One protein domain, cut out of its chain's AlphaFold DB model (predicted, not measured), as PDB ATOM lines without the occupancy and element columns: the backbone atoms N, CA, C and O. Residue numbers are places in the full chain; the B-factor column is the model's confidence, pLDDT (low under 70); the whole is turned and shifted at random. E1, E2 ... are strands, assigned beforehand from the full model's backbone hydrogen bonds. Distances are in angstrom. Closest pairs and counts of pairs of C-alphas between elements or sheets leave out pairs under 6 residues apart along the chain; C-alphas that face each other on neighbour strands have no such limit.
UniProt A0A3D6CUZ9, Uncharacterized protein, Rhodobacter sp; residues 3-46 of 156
ATOM      1  N   ILE A   3     206.202 169.680 206.657       94.75
ATOM      2  CA  ILE A   3     206.067 170.980 206.010       94.75
ATOM      3  C   ILE A   3     207.089 171.918 206.636       94.75
ATOM      4  O   ILE A   3     207.001 172.221 207.825       94.75
ATOM      5  N   LEU A   4     208.035 172.389 205.825       95.00
ATOM      6  CA  LEU A   4     208.894 173.509 206.184       95.00
ATOM      7  C   LEU A   4     208.047 174.774 206.185       95.00
ATOM      8  O   LEU A   4     207.399 175.088 205.186       95.00
ATOM      9  N   LYS A   5     208.075 175.503 207.291       95.12
ATOM     10  CA  LYS A   5     207.415 176.788 207.475       95.12
ATOM     11  C   LYS A   5     208.443 177.872 207.763       95.12
ATOM     12  O   LYS A   5     209.525 177.568 208.247       95.12
ATOM     13  N   HIS A   6     208.086 179.123 207.503       94.94
ATOM     14  CA  HIS A   6     208.823 180.308 207.941       94.94
ATOM     15  C   HIS A   6     207.835 181.292 208.567       94.94
ATOM     16  O   HIS A   6     206.842 181.661 207.941       94.94
ATOM     17  N   HIS A   7     208.052 181.642 209.837       91.62
ATOM     18  CA  HIS A   7     207.110 182.406 210.661       91.62
ATOM     19  C   HIS A   7     205.668 181.858 210.603       91.62
ATOM     20  O   HIS A   7     204.695 182.607 210.519       91.62
ATOM     21  N   GLY A   8     205.530 180.528 210.618       87.50
ATOM     22  CA  GLY A   8     204.241 179.828 210.575       87.50
ATOM     23  C   GLY A   8     203.617 179.672 209.181       87.50
ATOM     24  O   GLY A   8     202.631 178.946 209.047       87.50
ATOM     25  N   LEU A   9     204.189 180.282 208.138       90.19
ATOM     26  CA  LEU A   9     203.712 180.136 206.762       90.19
ATOM     27  C   LEU A   9     204.361 178.926 206.080       90.19
ATOM     28  O   LEU A   9     205.587 178.834 206.092       90.19
ATOM     29  N   PRO A  10     203.584 178.015 205.466       92.88
ATOM     30  CA  PRO A  10     204.129 176.864 204.756       92.88
ATOM     31  C   PRO A  10     204.923 177.302 203.523       92.88
ATOM     32  O   PRO A  10     204.438 178.070 202.697       92.88
ATOM     33  N   LEU A  11     206.143 176.783 203.407       92.38
ATOM     34  CA  LEU A  11     207.032 176.986 202.269       92.38
ATOM     35  C   LEU A  11     206.989 175.791 201.319       92.38
ATOM     36  O   LEU A  11     206.719 175.959 200.133       92.38
ATOM     37  N   ARG A  12     207.278 174.585 201.825       92.12
ATOM     38  CA  ARG A  12     207.347 173.362 201.011       92.12
ATOM     39  C   ARG A  12     207.327 172.092 201.848       92.12
ATOM     40  O   ARG A  12     207.531 172.132 203.058       92.12
ATOM     41  N   GLU A  13     207.153 170.967 201.171       93.56
ATOM     42  CA  GLU A  13     207.244 169.643 201.778       93.56
ATOM     43  C   GLU A  13     208.696 169.161 201.881       93.56
ATOM     44  O   GLU A  13     209.527 169.424 201.008       93.56
ATOM     45  N   VAL A  14     208.990 168.442 202.960       93.50
ATOM     46  CA  VAL A  14     210.288 167.850 203.272       93.50
ATOM     47  C   VAL A  14     210.085 166.398 203.698       93.50
ATOM     48  O   VAL A  14     209.229 166.079 204.528       93.50
ATOM     49  N   ALA A  15     210.902 165.505 203.143       92.56
ATOM     50  CA  ALA A  15     210.928 164.109 203.551       92.56
ATOM     51  C   ALA A  15     211.530 163.979 204.957       92.56
ATOM     52  O   ALA A  15     212.650 164.422 205.210       92.56
ATOM     53  N   GLU A  16     210.787 163.353 205.867       92.38
ATOM     54  CA  GLU A  16     211.251 163.068 207.225       92.38
ATOM     55  C   GLU A  16     212.492 162.159 207.208       92.38
ATOM     56  O   GLU A  16     212.604 161.254 206.382       92.38
ATOM     57  N   GLY A  17     213.453 162.437 208.089       91.75
ATOM     58  CA  GLY A  17     214.772 161.802 208.133       91.75
ATOM     59  C   GLY A  17     215.736 162.247 207.026       91.75
ATOM     60  O   GLY A  17     216.897 161.840 207.035       91.75
ATOM     61  N   GLY A  18     215.283 163.073 206.077       92.25
ATOM     62  CA  GLY A  18     216.073 163.555 204.949       92.25
ATOM     63  C   GLY A  18     216.855 164.841 205.223       92.25
ATOM     64  O   GLY A  18     216.732 165.469 206.274       92.25
ATOM     65  N   TRP A  19     217.647 165.240 204.229       94.75
ATOM     66  CA  TRP A  19     218.258 166.567 204.152       94.75
ATOM     67  C   TRP A  19     217.288 167.557 203.504       94.75
ATOM     68  O   TRP A  19     216.532 167.187 202.605       94.75
ATOM     69  N   PHE A  20     217.333 168.817 203.927       93.44
ATOM     70  CA  PHE A  20     216.519 169.891 203.366       93.44
ATOM     71  C   PHE A  20     217.286 171.209 203.331       93.44
ATOM     72  O   PHE A  20     218.181 171.441 204.131       93.44
ATOM     73  N   GLU A  21     216.935 172.064 202.378       94.00
ATOM     74  CA  GLU A  21     217.550 173.384 202.199       94.00
ATOM     75  C   GLU A  21     216.605 174.490 202.706       94.00
ATOM     76  O   GLU A  21     215.378 174.374 202.603       94.00
ATOM     77  N   LEU A  22     217.154 175.550 203.274       92.25
ATOM     78  CA  LEU A  22     216.430 176.741 203.696       92.25
ATOM     79  C   LEU A  22     216.450 177.802 202.578       92.25
ATOM     80  O   LEU A  22     217.279 177.728 201.673       92.25
ATOM     81  N   PRO A  23     215.545 178.798 202.592       88.56
ATOM     82  CA  PRO A  23     215.498 179.840 201.559       88.56
ATOM     83  C   PRO A  23     216.776 180.680 201.420       88.56
ATOM     84  O   PRO A  23     216.984 181.308 200.383       88.56
ATOM     85  N   ASP A  24     217.619 180.708 202.450       87.69
ATOM     86  CA  ASP A  24     218.929 181.368 202.463       87.69
ATOM     87  C   ASP A  24     220.055 180.509 201.845       87.69
ATOM     88  O   ASP A  24     221.196 180.963 201.753       87.69
ATOM     89  N   GLY A  25     219.740 179.287 201.397       89.56
ATOM     90  CA  GLY A  25     220.682 178.321 200.830       89.56
ATOM     91  C   GLY A  25     221.376 177.429 201.866       89.56
ATOM     92  O   GLY A  25     222.223 176.613 201.496       89.56
ATOM     93  N   ALA A  26     221.052 177.553 203.159       91.31
ATOM     94  CA  ALA A  26     221.593 176.669 204.186       91.31
ATOM     95  C   ALA A  26     221.010 175.252 204.062       91.31
ATOM     96  O   ALA A  26     219.842 175.071 203.732       91.31
ATOM     97  N   ILE A  27     221.816 174.228 204.352       93.00
ATOM     98  CA  ILE A  27     221.414 172.817 204.269       93.00
ATOM     99  C   ILE A  27     221.352 172.219 205.684       93.00
ATOM    100  O   ILE A  27     222.329 172.274 206.431       93.00
ATOM    101  N   CYS A  28     220.221 171.607 206.034       92.31
ATOM    102  CA  CYS A  28     219.913 171.057 207.355       92.31
ATOM    103  C   CYS A  28     219.533 169.566 207.285       92.31
ATOM    104  O   CYS A  28     219.001 169.087 206.281       92.31
ATOM    105  N   SER A  29     219.819 168.815 208.357       91.62
ATOM    106  CA  SER A  29     219.487 167.388 208.514       91.62
ATOM    107  C   SER A  29     219.715 166.916 209.959       91.62
ATOM    108  O   SER A  29     220.593 167.467 210.630       91.62
ATOM    109  N   PRO A  30     218.998 165.880 210.439       92.00
ATOM    110  CA  PRO A  30     217.864 165.226 209.780       92.00
ATOM    111  C   PRO A  30     216.591 166.068 209.898       92.00
ATOM    112  O   PRO A  30     216.396 166.781 210.879       92.00
ATOM    113  N   ALA A  31     215.707 165.986 208.909       93.88
ATOM    114  CA  ALA A  31     214.375 166.569 209.008       93.88
ATOM    115  C   ALA A  31     213.524 165.772 210.010       93.88
ATOM    116  O   ALA A  31     213.326 164.573 209.825       93.88
ATOM    117  N   TYR A  32     212.996 166.413 211.048       93.50
ATOM    118  CA  TYR A  32     212.082 165.778 212.003       93.50
ATOM    119  C   TYR A  32     210.999 166.762 212.457       93.50
ATOM    120  O   TYR A  32     211.206 167.978 212.445       93.50
ATOM    121  N   ALA A  33     209.831 166.243 212.837       92.69
ATOM    122  CA  ALA A  33     208.720 167.062 213.314       92.69
ATOM    123  C   ALA A  33     209.088 167.800 214.613       92.69
ATOM    124  O   ALA A  33     209.622 167.208 215.551       92.69
ATOM    125  N   GLY A  34     208.789 169.096 214.677       91.44
ATOM    126  CA  GLY A  34     209.138 169.963 215.805       91.44
ATOM    127  C   GLY A  34     210.538 170.577 215.726       91.44
ATOM    128  O   GLY A  34     210.920 171.306 216.640       91.44
ATOM    129  N   TRP A  35     211.306 170.322 214.660       94.69
ATOM    130  CA  TRP A  35     212.530 171.079 214.386       94.69
ATOM    131  C   TRP A  35     212.196 172.561 214.162       94.69
ATOM    132  O   TRP A  35     211.207 172.871 213.496       94.69
ATOM    133  N   ALA A  36     213.016 173.467 214.697       94.44
ATOM    134  CA  ALA A  36     212.903 174.905 214.477       94.44
ATOM    135  C   ALA A  36     214.262 175.603 214.630       94.44
ATOM    136  O   ALA A  36     215.131 175.102 215.347       94.44
ATOM    137  N   ASP A  37     214.427 176.759 213.986       92.81
ATOM    138  CA  ASP A  37     215.618 177.608 214.093       92.81
ATOM    139  C   ASP A  37     215.307 179.012 214.654       92.81
ATOM    140  O   ASP A  37     214.154 179.391 214.873       92.81
ATOM    141  N   GLU A  38     216.357 179.796 214.913       91.19
ATOM    142  CA  GLU A  38     216.248 181.175 215.415       91.19
ATOM    143  C   GLU A  38     215.733 182.177 214.369       91.19
ATOM    144  O   GLU A  38     215.233 183.244 214.729       91.19
ATOM    145  N   ASN A  39     215.798 181.815 213.086       90.38
ATOM    146  CA  ASN A  39     215.311 182.621 211.970       90.38
ATOM    147  C   ASN A  39     213.805 182.425 211.729       90.38
ATOM    148  O   ASN A  39     213.234 183.041 210.835       90.38
ATOM    149  N   GLY A  40     213.140 181.597 212.540       90.75
ATOM    150  CA  GLY A  40     211.701 181.370 212.476       90.75
ATOM    151  C   GLY A  40     211.284 180.278 211.494       90.75
ATOM    152  O   GLY A  40     210.093 180.195 211.176       90.75
ATOM    153  N   HIS A  41     212.211 179.447 211.012       94.88
ATOM    154  CA  HIS A  41     211.870 178.235 210.282       94.88
ATOM    155  C   HIS A  41     211.432 177.133 211.237       94.88
ATOM    156  O   HIS A  41     211.978 176.987 212.329       94.88
ATOM    157  N   SER A  42     210.467 176.323 210.813       95.12
ATOM    158  CA  SER A  42     210.062 175.126 211.546       95.12
ATOM    159  C   SER A  42     209.646 174.001 210.610       95.12
ATOM    160  O   SER A  42     209.214 174.241 209.485       95.12
ATOM    161  N   LEU A  43     209.778 172.761 211.074       95.44
ATOM    162  CA  LEU A  43     209.213 171.585 210.426       95.44
ATOM    163  C   LEU A  43     208.058 171.067 211.268       95.44
ATOM    164  O   LEU A  43     208.226 170.697 212.429       95.44
ATOM    165  N   GLU A  44     206.890 170.990 210.657       94.25
ATOM    166  CA  GLU A  44     205.704 170.409 211.277       94.25
ATOM    167  C   GLU A  44     205.216 169.228 210.454       94.25
ATOM    168  O   GLU A  44     205.434 169.171 209.245       94.25
ATOM    169  N   GLU A  45     204.558 168.270 211.098       91.75
ATOM    170  CA  GLU A  45     203.933 167.174 210.371       91.75
ATOM    171  C   GLU A  45     202.857 167.728 209.432       91.75
ATOM    172  O   GLU A  45     202.040 168.571 209.819       91.75
ATOM    173  N   ALA A  46     202.883 167.288 208.172       87.19
ATOM    174  CA  ALA A  46     201.822 167.635 207.245       87.19
ATOM    175  C   ALA A  46     200.496 167.095 207.798       87.19
ATOM    176  O   ALA A  46     200.449 165.939 208.229       87.19
TER     177      ALA A  46
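Overview. This is residues 3 to 46 of the 156 residues of an uncharacterized protein of Rhodobacter sp (UniProt A0A3D6CUZ9). With little regular structure, this is a small sheet of three strands with a long loop, residues 15 to 40, that swings out over one face and folds back to it. The printed part has 44 residues and no named helix; E1, E2 and E3 follow in that order, all strand by class, with 15 residues in them. The antiparallel sheet runs E2, E1, E3. The whole is compact, radius of gyration of the C-alphas 9.0 A, spanning 22 by 22 by 16 A.

Arrangement. Start at E1, residues 3 to 6, the inner strand. A tight link leads to E2, residues 9 to 14, its antiparallel hairpin partner at 144 degrees; find N 4 and O 12, 2.8 A apart. On to E3, residues 41 to 45, antiparallel to E1 at 153 degrees, with N 3 and O 44 2.7 A apart.

Along the chain. Find C-alpha 3 at (206.067, 170.980, 206.010); E1 covers 9.9 A. E2 covers 14.4 A, and E3 13.6 A, ending at C-alpha 45, (203.933, 167.174, 210.371).

Size, cuts and confidence. The C-alphas farthest apart, Gly 25 and Ala 46, are 22.6 A apart. E2 to E3 is a long link; the printed part has no cut and no printed residue is under 70 in pLDDT.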